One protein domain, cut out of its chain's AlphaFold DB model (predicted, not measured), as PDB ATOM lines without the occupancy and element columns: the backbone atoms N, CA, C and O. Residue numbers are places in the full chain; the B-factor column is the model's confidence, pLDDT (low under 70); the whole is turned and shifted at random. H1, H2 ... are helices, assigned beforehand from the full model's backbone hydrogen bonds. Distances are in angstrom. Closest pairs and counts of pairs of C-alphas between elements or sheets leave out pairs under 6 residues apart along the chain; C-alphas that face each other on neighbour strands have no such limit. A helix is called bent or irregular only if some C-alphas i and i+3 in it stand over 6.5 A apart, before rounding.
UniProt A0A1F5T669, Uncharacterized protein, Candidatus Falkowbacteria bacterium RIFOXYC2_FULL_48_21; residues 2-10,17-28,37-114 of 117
ATOM      1  N   LEU A   2      41.823 -45.509 -22.368       77.81
ATOM      2  CA  LEU A   2      40.601 -46.191 -22.834       77.81
ATOM      3  C   LEU A   2      39.902 -47.059 -21.772       77.81
ATOM      4  O   LEU A   2      38.691 -46.951 -21.614       77.81
ATOM      5  N   GLU A   3      40.635 -47.878 -21.012       84.00
ATOM      6  CA  GLU A   3      40.033 -48.717 -19.959       84.00
ATOM      7  C   GLU A   3      39.460 -47.899 -18.794       84.00
ATOM      8  O   GLU A   3      38.331 -48.138 -18.377       84.00
ATOM      9  N   LYS A   4      40.189 -46.874 -18.330       82.56
ATOM     10  CA  LYS A   4      39.714 -45.946 -17.286       82.56
ATOM     11  C   LYS A   4      38.457 -45.194 -17.730       82.56
ATOM     12  O   LYS A   4      37.513 -45.058 -16.961       82.56
ATOM     13  N   MET A   5      38.425 -44.761 -18.991       81.62
ATOM     14  CA  MET A   5      37.262 -44.104 -19.583       81.62
ATOM     15  C   MET A   5      36.062 -45.055 -19.673       81.62
ATOM     16  O   MET A   5      34.956 -44.654 -19.332       81.62
ATOM     17  N   ARG A   6      36.262 -46.322 -20.072       84.38
ATOM     18  CA  ARG A   6      35.187 -47.331 -20.084       84.38
ATOM     19  C   ARG A   6      34.636 -47.614 -18.688       84.38
ATOM     20  O   ARG A   6      33.421 -47.686 -18.550       84.38
ATOM     21  N   ALA A   7      35.504 -47.752 -17.685       86.25
ATOM     22  CA  ALA A   7      35.096 -47.998 -16.304       86.25
ATOM     23  C   ALA A   7      34.240 -46.844 -15.763       86.25
ATOM     24  O   ALA A   7      33.108 -47.060 -15.346       86.25
ATOM     25  N   MET A   8      34.711 -45.605 -15.893       84.94
ATOM     26  CA  MET A   8      33.941 -44.439 -15.458       84.94
ATOM     27  C   MET A   8      32.633 -44.276 -16.263       84.94
ATOM     28  O   MET A   8      31.591 -43.984 -15.684       84.94
ATOM     29  N   LEU A   9      32.622 -44.538 -17.577       86.25
ATOM     30  CA  LEU A   9      31.378 -44.529 -18.364       86.25
ATOM     31  C   LEU A   9      30.384 -45.631 -17.980       86.25
ATOM     32  O   LEU A   9      29.202 -45.499 -18.303       86.25
ATOM     33  N   ALA A  10      30.831 -46.710 -17.338       88.38
ATOM     34  CA  ALA A  10      29.940 -47.728 -16.792       88.38
ATOM     35  C   ALA A  10      29.252 -47.255 -15.500       88.38
ATOM     36  O   ALA A  10      28.144 -47.696 -15.213       88.38
ATOM     37  N   GLN A  17      25.260 -39.106 -19.303       86.00
ATOM     38  CA  GLN A  17      26.445 -39.157 -20.173       86.00
ATOM     39  C   GLN A  17      26.408 -38.048 -21.231       86.00
ATOM     40  O   GLN A  17      27.377 -37.305 -21.385       86.00
ATOM     41  N   GLY A  18      25.268 -37.882 -21.911       86.25
ATOM     42  CA  GLY A  18      25.099 -36.856 -22.943       86.25
ATOM     43  C   GLY A  18      25.291 -35.435 -22.410       86.25
ATOM     44  O   GLY A  18      25.921 -34.609 -23.071       86.25
ATOM     45  N   CYS A  19      24.820 -35.163 -21.189       86.25
ATOM     46  CA  CYS A  19      25.017 -33.875 -20.534       86.25
ATOM     47  C   CYS A  19      26.503 -33.595 -20.280       86.25
ATOM     48  O   CYS A  19      27.004 -32.540 -20.666       86.25
ATOM     49  N   ILE A  20      27.221 -34.547 -19.678       86.19
ATOM     50  CA  ILE A  20      28.647 -34.399 -19.350       86.19
ATOM     51  C   ILE A  20      29.471 -34.156 -20.619       86.19
ATOM     52  O   ILE A  20      30.274 -33.224 -20.661       86.19
ATOM     53  N   PHE A  21      29.236 -34.941 -21.676       86.38
ATOM     54  CA  PHE A  21      29.935 -34.763 -22.949       86.38
ATOM     55  C   PHE A  21      29.600 -33.440 -23.630       86.38
ATOM     56  O   PHE A  21      30.501 -32.798 -24.158       86.38
ATOM     57  N   SER A  22      28.340 -33.004 -23.584       86.38
ATOM     58  CA  SER A  22      27.944 -31.716 -24.164       86.38
ATOM     59  C   SER A  22      28.611 -30.546 -23.444       86.38
ATOM     60  O   SER A  22      29.064 -29.612 -24.095       86.38
ATOM     61  N   MET A  23      28.716 -30.598 -22.111       85.88
ATOM     62  CA  MET A  23      29.415 -29.562 -21.343       85.88
ATOM     63  C   MET A  23      30.924 -29.571 -21.607       85.88
ATOM     64  O   MET A  23      31.518 -28.507 -21.762       85.88
ATOM     65  N   LEU A  24      31.540 -30.754 -21.694       82.81
ATOM     66  CA  LEU A  24      32.957 -30.885 -22.035       82.81
ATOM     67  C   LEU A  24      33.246 -30.391 -23.461       82.81
ATOM     68  O   LEU A  24      34.209 -29.660 -23.662       82.81
ATOM     69  N   GLY A  25      32.418 -30.767 -24.437       81.81
ATOM     70  CA  GLY A  25      32.543 -30.318 -25.826       81.81
ATOM     71  C   GLY A  25      32.389 -28.806 -25.941       81.81
ATOM     72  O   GLY A  25      33.246 -28.145 -26.517       81.81
ATOM     73  N   ALA A  26      31.373 -28.246 -25.278       78.44
ATOM     74  CA  ALA A  26      31.167 -26.804 -25.226       78.44
ATOM     75  C   ALA A  26      32.361 -26.050 -24.629       78.44
ATOM     76  O   ALA A  26      32.726 -24.970 -25.089       78.44
ATOM     77  N   TRP A  27      33.000 -26.640 -23.622       78.44
ATOM     78  CA  TRP A  27      34.231 -26.107 -23.065       78.44
ATOM     79  C   TRP A  27      35.404 -26.182 -24.053       78.44
ATOM     80  O   TRP A  27      36.075 -25.170 -24.251       78.44
ATOM     81  N   LEU A  28      35.621 -27.323 -24.714       76.31
ATOM     82  CA  LEU A  28      36.684 -27.494 -25.716       76.31
ATOM     83  C   LEU A  28      36.551 -26.502 -26.885       76.31
ATOM     84  O   LEU A  28      37.556 -25.989 -27.374       76.31
ATOM     85  N   GLY A  37      43.686 -24.182 -14.013       56.31
ATOM     86  CA  GLY A  37      42.999 -25.342 -13.464       56.31
ATOM     87  C   GLY A  37      41.523 -25.144 -13.085       56.31
ATOM     88  O   GLY A  37      40.798 -26.030 -12.650       56.31
ATOM     89  N   THR A  38      40.973 -23.966 -13.319       69.56
ATOM     90  CA  THR A  38      39.603 -23.682 -12.871       69.56
ATOM     91  C   THR A  38      38.515 -24.155 -13.838       69.56
ATOM     92  O   THR A  38      37.348 -23.851 -13.627       69.56
ATOM     93  N   ALA A  39      38.853 -24.935 -14.865       73.19
ATOM     94  CA  ALA A  39      37.955 -25.244 -15.973       73.19
ATOM     95  C   ALA A  39      36.700 -26.040 -15.560       73.19
ATOM     96  O   ALA A  39      35.587 -25.640 -15.906       73.19
ATOM     97  N   SER A  40      36.823 -27.099 -14.746       76.75
ATOM     98  CA  SER A  40      35.631 -27.789 -14.215       76.75
ATOM     99  C   SER A  40      34.787 -26.866 -13.331       76.75
ATOM    100  O   SER A  40      33.567 -26.820 -13.466       76.75
ATOM    101  N   ARG A  41      35.441 -26.061 -12.483       80.69
ATOM    102  CA  ARG A  41      34.792 -25.080 -11.601       80.69
ATOM    103  C   ARG A  41      34.050 -23.997 -12.380       80.69
ATOM    104  O   ARG A  41      32.984 -23.581 -11.947       80.69
ATOM    105  N   GLN A  42      34.571 -23.558 -13.519       79.88
ATOM    106  CA  GLN A  42      33.913 -22.580 -14.387       79.88
ATOM    107  C   GLN A  42      32.673 -23.168 -15.060       79.88
ATOM    108  O   GLN A  42      31.625 -22.527 -15.067       79.88
ATOM    109  N   ILE A  43      32.772 -24.401 -15.567       84.56
ATOM    110  CA  ILE A  43      31.635 -25.117 -16.161       84.56
ATOM    111  C   ILE A  43      30.529 -25.313 -15.118       84.56
ATOM    112  O   ILE A  43      29.373 -24.994 -15.379       84.56
ATOM    113  N   ILE A  44      30.887 -25.792 -13.924       87.56
ATOM    114  CA  ILE A  44      29.956 -25.984 -12.804       87.56
ATOM    115  C   ILE A  44      29.369 -24.632 -12.362       87.56
ATOM    116  O   ILE A  44      28.156 -24.493 -12.218       87.56
ATOM    117  N   GLY A  45      30.210 -23.604 -12.230       87.69
ATOM    118  CA  GLY A  45      29.810 -22.258 -11.822       87.69
ATOM    119  C   GLY A  45      28.838 -21.577 -12.790       87.69
ATOM    120  O   GLY A  45      28.053 -20.729 -12.366       87.69
ATOM    121  N   ALA A  46      28.811 -21.972 -14.068       88.38
ATOM    122  CA  ALA A  46      27.818 -21.483 -15.022       88.38
ATOM    123  C   ALA A  46      26.375 -21.819 -14.593       88.38
ATOM    124  O   ALA A  46      25.471 -21.016 -14.828       88.38
ATOM    125  N   PHE A  47      26.156 -22.948 -13.908       92.06
ATOM    126  CA  PHE A  47      24.839 -23.335 -13.387       92.06
ATOM    127  C   PHE A  47      24.429 -22.485 -12.184       92.06
ATOM    128  O   PHE A  47      23.279 -22.055 -12.106       92.06
ATOM    129  N   ASP A  48      25.370 -22.154 -11.295       91.38
ATOM    130  CA  ASP A  48      25.113 -21.232 -10.181       91.38
ATOM    131  C   ASP A  48      24.761 -19.829 -10.682       91.38
ATOM    132  O   ASP A  48      23.839 -19.182 -10.177       91.38
ATOM    133  N   ILE A  49      25.476 -19.360 -11.707       91.00
ATOM    134  CA  ILE A  49      25.181 -18.090 -12.370       91.00
ATOM    135  C   ILE A  49      23.787 -18.140 -12.997       91.00
ATOM    136  O   ILE A  49      23.006 -17.207 -12.814       91.00
ATOM    137  N   ALA A  50      23.451 -19.218 -13.706       91.75
ATOM    138  CA  ALA A  50      22.141 -19.377 -14.321       91.75
ATOM    139  C   ALA A  50      21.013 -19.345 -13.290       91.75
ATOM    140  O   ALA A  50      20.058 -18.591 -13.466       91.75
ATOM    141  N   LYS A  51      21.181 -20.065 -12.178       93.81
ATOM    142  CA  LYS A  51      20.226 -20.099 -11.071       93.81
ATOM    143  C   LYS A  51      19.984 -18.707 -10.492       93.81
ATOM    144  O   LYS A  51      18.843 -18.274 -10.379       93.81
ATOM    145  N   ARG A  52      21.055 -17.956 -10.204       91.25
ATOM    146  CA  ARG A  52      20.953 -16.576  -9.691       91.25
ATOM    147  C   ARG A  52      20.260 -15.624 -10.663       91.25
ATOM    148  O   ARG A  52      19.629 -14.673 -10.219       91.25
ATOM    149  N   ARG A  53      20.383 -15.861 -11.971       92.06
ATOM    150  CA  ARG A  53      19.771 -15.021 -13.009       92.06
ATOM    151  C   ARG A  53      18.276 -15.282 -13.198       92.06
ATOM    152  O   ARG A  53      17.622 -14.449 -13.817       92.06
ATOM    153  N   LEU A  54      17.720 -16.376 -12.664       92.06
ATOM    154  CA  LEU A  54      16.287 -16.678 -12.797       92.06
ATOM    155  C   LEU A  54      15.394 -15.553 -12.252       92.06
ATOM    156  O   LEU A  54      14.343 -15.271 -12.823       92.06
ATOM    157  N   SER A  55      15.854 -14.846 -11.218       89.06
ATOM    158  CA  SER A  55      15.152 -13.702 -10.624       89.06
ATOM    159  C   SER A  55      15.182 -12.426 -11.473       89.06
ATOM    160  O   SER A  55      14.438 -11.494 -11.187       89.06
ATOM    161  N   MET A  56      16.011 -12.358 -12.520       88.69
ATOM    162  CA  MET A  56      16.145 -11.160 -13.359       88.69
ATOM    163  C   MET A  56      15.020 -11.010 -14.395       88.69
ATOM    164  O   MET A  56      14.967 -10.005 -15.099       88.69
ATOM    165  N   GLY A  57      14.127 -11.997 -14.498       84.06
ATOM    166  CA  GLY A  57      13.001 -11.985 -15.428       84.06
ATOM    167  C   GLY A  57      13.315 -12.595 -16.798       84.06
ATOM    168  O   GLY A  57      14.461 -12.690 -17.241       84.06
ATOM    169  N   LYS A  58      12.250 -13.037 -17.477       88.88
ATOM    170  CA  LYS A  58      12.328 -13.845 -18.705       88.88
ATOM    171  C   LYS A  58      12.918 -13.094 -19.894       88.88
ATOM    172  O   LYS A  58      13.668 -13.689 -20.654       88.88
ATOM    173  N   GLU A  59      12.633 -11.801 -20.041       87.44
ATOM    174  CA  GLU A  59      13.115 -10.989 -21.172       87.44
ATOM    175  C   GLU A  59      14.643 -10.851 -21.183       87.44
ATOM    176  O   GLU A  59      15.300 -11.033 -22.214       87.44
ATOM    177  N   LEU A  60      15.237 -10.596 -20.012       87.88
ATOM    178  CA  LEU A  60      16.686 -10.499 -19.897       87.88
ATOM    179  C   LEU A  60      17.348 -11.865 -20.101       87.88
ATOM    180  O   LEU A  60      18.364 -11.966 -20.788       87.88
ATOM    181  N   LEU A  61      16.758 -12.927 -19.548       89.88
ATOM    182  CA  LEU A  61      17.232 -14.288 -19.785       89.88
ATOM    183  C   LEU A  61      17.139 -14.673 -21.258       89.88
ATOM    184  O   LEU A  61      18.091 -15.248 -21.771       89.88
ATOM    185  N   ALA A  62      16.061 -14.315 -21.954       90.06
ATOM    186  CA  ALA A  62      15.938 -14.544 -23.387       90.06
ATOM    187  C   ALA A  62      17.129 -13.924 -24.115       90.06
ATOM    188  O   ALA A  62      17.838 -14.638 -24.817       90.06
ATOM    189  N   THR A  63      17.443 -12.656 -23.845       87.44
ATOM    190  CA  THR A  63      18.595 -11.960 -24.444       87.44
ATOM    191  C   THR A  63      19.924 -12.677 -24.165       87.44
ATOM    192  O   THR A  63      20.723 -12.892 -25.075       87.44
ATOM    193  N   ILE A  64      20.153 -13.097 -22.917       86.50
ATOM    194  CA  ILE A  64      21.399 -13.761 -22.498       86.50
ATOM    195  C   ILE A  64      21.539 -15.159 -23.117       86.50
ATOM    196  O   ILE A  64      22.632 -15.540 -23.532       86.50
ATOM    197  N   TYR A  65      20.456 -15.938 -23.148       84.94
ATOM    198  CA  TYR A  65      20.501 -17.365 -23.472       84.94
ATOM    199  C   TYR A  65      20.199 -17.691 -24.941       84.94
ATOM    200  O   TYR A  65      20.548 -18.781 -25.404       84.94
ATOM    201  N   THR A  66      19.627 -16.746 -25.695       76.81
ATOM    202  CA  THR A  66      19.501 -16.836 -27.162       76.81
ATOM    203  C   THR A  66      20.668 -16.173 -27.904       76.81
ATOM    204  O   THR A  66      20.952 -16.552 -29.037       76.81
ATOM    205  N   GLY A  67      21.388 -15.239 -27.268       63.97
ATOM    206  CA  GLY A  67      22.377 -14.362 -27.910       63.97
ATOM    207  C   GLY A  67      23.846 -14.818 -27.930       63.97
ATOM    208  O   GLY A  67      24.723 -13.975 -28.098       63.97
ATOM    209  N   GLY A  68      24.172 -16.104 -27.763       62.47
ATOM    210  CA  GLY A  68      25.576 -16.548 -27.767       62.47
ATOM    211  C   GLY A  68      25.794 -18.062 -27.672       62.47
ATOM    212  O   GLY A  68      24.845 -18.853 -27.713       62.47
ATOM    213  N   TYR A  69      27.065 -18.465 -27.535       70.62
ATOM    214  CA  TYR A  69      27.462 -19.861 -27.321       70.62
ATOM    215  C   TYR A  69      27.102 -20.298 -25.892       70.62
ATOM    216  O   TYR A  69      27.883 -20.169 -24.951       70.62
ATOM    217  N   VAL A  70      25.866 -20.764 -25.724       79.75
ATOM    218  CA  VAL A  70      25.371 -21.379 -24.489       79.75
ATOM    219  C   VAL A  70      25.455 -22.896 -24.647       79.75
ATOM    220  O   VAL A  70      24.878 -23.417 -25.605       79.75
ATOM    221  N   PRO A  71      26.093 -23.620 -23.709       81.12
ATOM    222  CA  PRO A  71      26.092 -25.076 -23.727       81.12
ATOM    223  C   PRO A  71      24.666 -25.633 -23.783       81.12
ATOM    224  O   PRO A  71      23.796 -25.214 -23.014       81.12
ATOM    225  N   VAL A  72      24.433 -26.606 -24.668       85.50
ATOM    226  CA  VAL A  72      23.103 -27.193 -24.912       85.50
ATOM    227  C   VAL A  72      22.382 -27.618 -23.624       85.50
ATOM    228  O   VAL A  72      21.212 -27.266 -23.487       85.50
ATOM    229  N   PRO A  73      23.025 -28.288 -22.641       87.75
ATOM    230  CA  PRO A  73      22.345 -28.656 -21.401       87.75
ATOM    231  C   PRO A  73      21.804 -27.447 -20.638       87.75
ATOM    232  O   PRO A  73      20.663 -27.463 -20.190       87.75
ATOM    233  N   LEU A  74      22.589 -26.371 -20.544       89.50
ATOM    234  CA  LEU A  74      22.175 -25.155 -19.853       89.50
ATOM    235  C   LEU A  74      21.034 -24.453 -20.602       89.50
ATOM    236  O   LEU A  74      20.059 -24.033 -19.981       89.50
ATOM    237  N   ARG A  75      21.108 -24.390 -21.939       89.62
ATOM    238  CA  ARG A  75      20.028 -23.850 -22.780       89.62
ATOM    239  C   ARG A  75      18.730 -24.636 -22.596       89.62
ATOM    240  O   ARG A  75      17.693 -24.030 -22.364       89.62
ATOM    241  N   ASN A  76      18.791 -25.966 -22.642       90.69
ATOM    242  CA  ASN A  76      17.615 -26.830 -22.522       90.69
ATOM    243  C   ASN A  76      16.922 -26.708 -21.160       90.69
ATOM    244  O   ASN A  76      15.719 -26.924 -21.073       90.69
ATOM    245  N   ILE A  77      17.667 -26.368 -20.106       92.75
ATOM    246  CA  ILE A  77      17.096 -26.137 -18.775       92.75
ATOM    247  C   ILE A  77      16.431 -24.757 -18.690       92.75
ATOM    248  O   ILE A  77      15.361 -24.632 -18.106       92.75
ATOM    249  N   ILE A  78      17.047 -23.723 -19.268       92.88
ATOM    250  CA  ILE A  78      16.574 -22.335 -19.146       92.88
ATOM    251  C   ILE A  78      15.457 -22.001 -20.148       92.88
ATOM    252  O   ILE A  78      14.578 -21.199 -19.834       92.88
ATOM    253  N   GLN A  79      15.449 -22.616 -21.333       92.69
ATOM    254  CA  GLN A  79      14.479 -22.307 -22.388       92.69
ATOM    255  C   GLN A  79      13.014 -22.512 -21.949       92.69
ATOM    256  O   GLN A  79      12.228 -21.586 -22.133       92.69
ATOM    257  N   PRO A  80      12.631 -23.616 -21.273       94.06
ATOM    258  CA  PRO A  80      11.265 -23.785 -20.770       94.06
ATOM    259  C   PRO A  80      10.818 -22.681 -19.799       94.06
ATOM    260  O   PRO A  80       9.650 -22.289 -19.788       94.06
ATOM    261  N   PHE A  81      11.741 -22.139 -18.997       93.69
ATOM    262  CA  PHE A  81      11.446 -21.007 -18.118       93.69
ATOM    263  C   PHE A  81      11.172 -19.725 -18.912       93.69
ATOM    264  O   PHE A  81      10.206 -19.012 -18.621       93.69
ATOM    265  N   ILE A  82      11.992 -19.453 -19.935       92.88
ATOM    266  CA  ILE A  82      11.814 -18.319 -20.855       92.88
ATOM    267  C   ILE A  82      10.463 -18.426 -21.573       92.88
ATOM    268  O   ILE A  82       9.697 -17.463 -21.570       92.88
ATOM    269  N   ASP A  83      10.133 -19.607 -22.094       93.12
ATOM    270  CA  ASP A  83       8.888 -19.871 -22.827       93.12
ATOM    271  C   ASP A  83       7.656 -19.895 -21.903       93.12
ATOM    272  O   ASP A  83       6.516 -19.826 -22.355       93.12
ATOM    273  N   GLY A  84       7.871 -19.987 -20.586       92.12
ATOM    274  CA  GLY A  84       6.814 -20.061 -19.580       92.12
ATOM    275  C   GLY A  84       6.134 -21.419 -19.453       92.12
ATOM    276  O   GLY A  84       5.063 -21.492 -18.859       92.12
ATOM    277  N   THR A  85       6.760 -22.477 -19.963       95.00
ATOM    278  CA  THR A  85       6.307 -23.866 -19.810       95.00
ATOM    279  C   THR A  85       6.841 -24.532 -18.540       95.00
ATOM    280  O   THR A  85       6.301 -25.554 -18.129       95.00
ATOM    281  N   ALA A  86       7.849 -23.939 -17.892       94.00
ATOM    282  CA  ALA A  86       8.331 -24.315 -16.563       94.00
ATOM    283  C   ALA A  86       8.313 -23.113 -15.609       94.00
ATOM    284  O   ALA A  86       8.500 -21.961 -16.023       94.00
ATOM    285  N   ASN A  87       8.119 -23.375 -14.316       94.38
ATOM    286  CA  ASN A  87       8.226 -22.348 -13.283       94.38
ATOM    287  C   ASN A  87       9.661 -22.230 -12.729       94.38
ATOM    288  O   ASN A  87      10.552 -23.026 -13.039       94.38
ATOM    289  N   GLN A  88       9.896 -21.205 -11.904       94.50
ATOM    290  CA  GLN A  88      11.221 -20.939 -11.342       94.50
ATOM    291  C   GLN A  88      11.725 -22.099 -10.472       94.50
ATOM    292  O   GLN A  88      12.861 -22.525 -10.647       94.50
ATOM    293  N   ALA A  89      10.890 -22.651  -9.589       95.00
ATOM    294  CA  ALA A  89      11.293 -23.720  -8.672       95.00
ATOM    295  C   ALA A  89      11.679 -25.012  -9.415       95.00
ATOM    296  O   ALA A  89      12.674 -25.653  -9.082       95.00
ATOM    297  N   GLU A  90      10.930 -25.376 -10.457       95.19
ATOM    298  CA  GLU A  90      11.254 -26.512 -11.330       95.19
ATOM    299  C   GLU A  90      12.588 -26.307 -12.050       95.19
ATOM    300  O   GLU A  90      13.412 -27.222 -12.124       95.19
ATOM    301  N   THR A  91      12.821 -25.089 -12.535       95.38
ATOM    302  CA  THR A  91      14.051 -24.725 -13.246       95.38
ATOM    303  C   THR A  91      15.257 -24.749 -12.308       95.38
ATOM    304  O   THR A  91      16.286 -25.331 -12.645       95.38
ATOM    305  N   GLU A  92      15.126 -24.188 -11.102       95.75
ATOM    306  CA  GLU A  92      16.153 -24.232 -10.055       95.75
ATOM    307  C   GLU A  92      16.520 -25.668  -9.686       95.75
ATOM    308  O   GLU A  92      17.701 -26.016  -9.668       95.75
ATOM    309  N   LYS A  93      15.512 -26.519  -9.472       95.50
ATOM    310  CA  LYS A  93      15.719 -27.939  -9.187       95.50
ATOM    311  C   LYS A  93      16.498 -28.622 -10.310       95.50
ATOM    312  O   LYS A  93      17.435 -29.369 -10.039       95.50
ATOM    313  N   LYS A  94      16.150 -28.353 -11.573       94.19
ATOM    314  CA  LYS A  94      16.831 -28.952 -12.728       94.19
ATOM    315  C   LYS A  94      18.286 -28.494 -12.851       94.19
ATOM    316  O   LYS A  94      19.152 -29.305 -13.179       94.19
ATOM    317  N   LEU A  95      18.561 -27.219 -12.570       94.81
ATOM    318  CA  LEU A  95      19.926 -26.691 -12.518       94.81
ATOM    319  C   LEU A  95      20.744 -27.383 -11.422       94.81
ATOM    320  O   LEU A  95      21.870 -27.789 -11.695       94.81
ATOM    321  N   ASP A  96      20.176 -27.567 -10.227       95.06
ATOM    322  CA  ASP A  96      20.846 -28.245  -9.110       95.06
ATOM    323  C   ASP A  96      21.117 -29.729  -9.412       95.06
ATOM    324  O   ASP A  96      22.217 -30.221  -9.160       95.06
ATOM    325  N   GLU A  97      20.149 -30.439 -10.005       92.81
ATOM    326  CA  GLU A  97      20.304 -31.838 -10.429       92.81
ATOM    327  C   GLU A  97      21.476 -31.999 -11.406       92.81
ATOM    328  O   GLU A  97      22.348 -32.850 -11.217       92.81
ATOM    329  N   VAL A  98      21.519 -31.168 -12.450       91.62
ATOM    330  CA  VAL A  98      22.573 -31.247 -13.468       91.62
ATOM    331  C   VAL A  98      23.916 -30.791 -12.910       91.62
ATOM    332  O   VAL A  98      24.941 -31.409 -13.202       91.62
ATOM    333  N   LYS A  99      23.927 -29.764 -12.058       92.81
ATOM    334  CA  LYS A  99      25.131 -29.329 -11.352       92.81
ATOM    335  C   LYS A  99      25.735 -30.475 -10.537       92.81
ATOM    336  O   LYS A  99      26.918 -30.749 -10.705       92.81
ATOM    337  N   ALA A 100      24.936 -31.191  -9.746       92.75
ATOM    338  CA  ALA A 100      25.414 -32.312  -8.933       92.75
ATOM    339  C   ALA A 100      26.016 -33.447  -9.787       92.75
ATOM    340  O   ALA A 100      27.033 -34.048  -9.429       92.75
ATOM    341  N   VAL A 101      25.425 -33.719 -10.956       91.12
ATOM    342  CA  VAL A 101      25.979 -34.668 -11.936       91.12
ATOM    343  C   VAL A 101      27.354 -34.210 -12.425       91.12
ATOM    344  O   VAL A 101      28.291 -35.012 -12.475       91.12
ATOM    345  N   LEU A 102      27.496 -32.932 -12.778       89.81
ATOM    346  CA  LEU A 102      28.759 -32.374 -13.259       89.81
ATOM    347  C   LEU A 102      29.819 -32.326 -12.155       89.81
ATOM    348  O   LEU A 102      30.958 -32.704 -12.408       89.81
ATOM    349  N   GLU A 103      29.456 -31.947 -10.932       90.81
ATOM    350  CA  GLU A 103      30.355 -31.945  -9.771       90.81
ATOM    351  C   GLU A 103      30.951 -33.327  -9.505       90.81
ATOM    352  O   GLU A 103      32.140 -33.439  -9.205       90.81
ATOM    353  N   LYS A 104      30.156 -34.389  -9.676       89.50
ATOM    354  CA  LYS A 104      30.632 -35.761  -9.488       89.50
ATOM    355  C   LYS A 104      31.571 -36.220 -10.605       89.50
ATOM    356  O   LYS A 104      32.598 -36.839 -10.328       89.50
ATOM    357  N   TRP A 105      31.201 -35.983 -11.863       88.50
ATOM    358  CA  TRP A 105      31.808 -36.693 -12.998       88.50
ATOM    359  C   TRP A 105      32.781 -35.861 -13.828       88.50
ATOM    360  O   TRP A 105      33.712 -36.411 -14.417       88.50
ATOM    361  N   LEU A 106      32.601 -34.543 -13.882       86.56
ATOM    362  CA  LEU A 106      33.429 -33.669 -14.706       86.56
ATOM    363  C   LEU A 106      34.897 -33.615 -14.236       86.56
ATOM    364  O   LEU A 106      35.774 -33.681 -15.098       86.56
ATOM    365  N   PRO A 107      35.216 -33.576 -12.923       84.50
ATOM    366  CA  PRO A 107      36.606 -33.641 -12.469       84.50
ATOM    367  C   PRO A 107      37.308 -34.939 -12.887       84.50
ATOM    368  O   PRO A 107      38.407 -34.891 -13.433       84.50
ATOM    369  N   GLN A 108      36.632 -36.084 -12.733       84.38
ATOM    370  CA  GLN A 108      37.159 -37.399 -13.118       84.38
ATOM    371  C   GLN A 108      37.403 -37.495 -14.630       84.38
ATOM    372  O   GLN A 108      38.435 -37.998 -15.073       84.38
ATOM    373  N   MET A 109      36.478 -36.960 -15.436       84.25
ATOM    374  CA  MET A 109      36.652 -36.854 -16.887       84.25
ATOM    375  C   MET A 109      37.927 -36.083 -17.228       84.25
ATOM    376  O   MET A 109      38.749 -36.546 -18.015       84.25
ATOM    377  N   PHE A 110      38.121 -34.924 -16.608       81.56
ATOM    378  CA  PHE A 110      39.277 -34.071 -16.860       81.56
ATOM    379  C   PHE A 110      40.592 -34.744 -16.462       81.56
ATOM    380  O   PHE A 110      41.553 -34.674 -17.227       81.56
ATOM    381  N   GLU A 111      40.626 -35.457 -15.333       82.75
ATOM    382  CA  GLU A 111      41.781 -36.266 -14.930       82.75
ATOM    383  C   GLU A 111      42.126 -37.335 -15.977       82.75
ATOM    384  O   GLU A 111      43.294 -37.502 -16.335       82.75
ATOM    385  N   ILE A 112      41.122 -38.030 -16.524       82.69
ATOM    386  CA  ILE A 112      41.323 -39.049 -17.568       82.69
ATOM    387  C   ILE A 112      41.898 -38.438 -18.850       82.69
ATOM    388  O   ILE A 112      42.746 -39.066 -19.491       82.69
ATOM    389  N   PHE A 113      41.464 -37.229 -19.213       78.00
ATOM    390  CA  PHE A 113      41.973 -36.491 -20.373       78.00
ATOM    391  C   PHE A 113      43.282 -35.734 -20.099       78.00
ATOM    392  O   PHE A 113      43.824 -35.117 -21.013       78.00
ATOM    393  N   GLY A 114      43.819 -35.787 -18.874       75.50
ATOM    394  CA  GLY A 114      45.043 -35.074 -18.501       75.50
ATOM    395  C   GLY A 114      44.890 -33.549 -18.495       75.50
ATOM    396  O   GLY A 114      45.883 -32.831 -18.631       75.50
TER     397      GLY A 114
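What this domain is: This is residues 2 to 10, 17 to 28 and 37 to 114 of the 117 residues of an uncharacterized protein of Candidatus Falkowbacteria bacterium RIFOXYC2_FULL_48_21 (UniProt A0A1F5T669). Two long helices, H6 and H3, lie side by side and run opposite ways, and H5 packs on this pair near the start of H6, while H2 crosses H6 beside the start of H5. H4 folds back on H5 at one end of the domain, and the short H1 meets the last residues of H6 at the other end. The printed part has 99 residues with six named helices, H1 to H6 in order along the chain, and no named strand; the class is all helix. The whole is compact, with a radius of gyration of the C-alphas of 14.4 A, and spans 45 by 23 by 17 A.

Where its parts are: H6, the longest helix, covers residues 88 to 112 and is 35.7 A long, from C-alpha 88 at (11.221, -20.939, -11.342) to C-alpha 112 at (41.323, -39.049, -17.568). It has a kink of 33 degrees near residue 105 and is irregular, with C-alphas 104 and 107 7.0 A apart. H3, residues 39 to 56, is 26.1 A long and only just irregular, with C-alphas 52 and 55 6.54 A apart. H5, residues 72 to 83, is 16.1 A long and only just irregular, with C-alphas 77 and 80 6.6 A apart. H2 is residues 17 to 28, 16.5 A long; H4 is residues 58 to 66, 11.5 A; H1 is residues 2 to 10, 12.4 A, beginning at C-alpha 2 at (40.601, -46.191, -22.834).

How they stand to each other: H3, H5 and H6 form a bundle, three helices running along one another. H6 touches H3 at a shallow tilt of 7 degrees, opposite ways; their closest C-alphas, Lys 51 and Glu 92, are 5.9 A apart. H5 and H6 form a helical hairpin at 6 degrees, H6 touching with residues 88 to 95 alone; the C-alphas of Ile 77 and Thr 91 are closest, 6.5 A. H3 and H5 only just touch, with 3 pairs of C-alphas within 8 A, the closest being Phe 47 and Leu 74 at 7.2 A. H4 and H5 form another helical hairpin, closest at the C-alphas of Lys 58 and Ile 82, 5.0 A. H2 touches H6 with residues 19 to 24 alone, only just about perpendicular at 72 degrees; the C-alphas of Ile 20 and Leu 102 are closest, 6.4 A. H2 also touches H5, about perpendicular at 78 degrees, closest at the C-alphas of Cys 19 and Pro 73, 5.9 A. H1 and H6 touch only at their ends, and only just, with 3 pairs of C-alphas within 8 A; those of Met 5 and Ile 112 are closest, 6.8 A. H4 and H6 are apart. Every O i to N i+4 pair is within hydrogen-bond range in H1, H2 and H4; the counts are 10 of 14 in H3, 6 of 8 in H5 and 19 of 21 in H6.

The domain as a whole: The two C-alphas farthest apart, those of Glu 3 and Glu 59, are 46.4 A from each other. Residues 11 to 16 are not printed, with 9.9 A between C-alphas 10 and 17, and residues 29 to 36 are not printed, with 14.0 A between C-alphas 28 and 37. The links H3 to H4, H4 to H5 and H5 to H6 are tight. The mean pLDDT of the printed part is 86.5, and residues 37 to 38 and 67 to 68 are under 70.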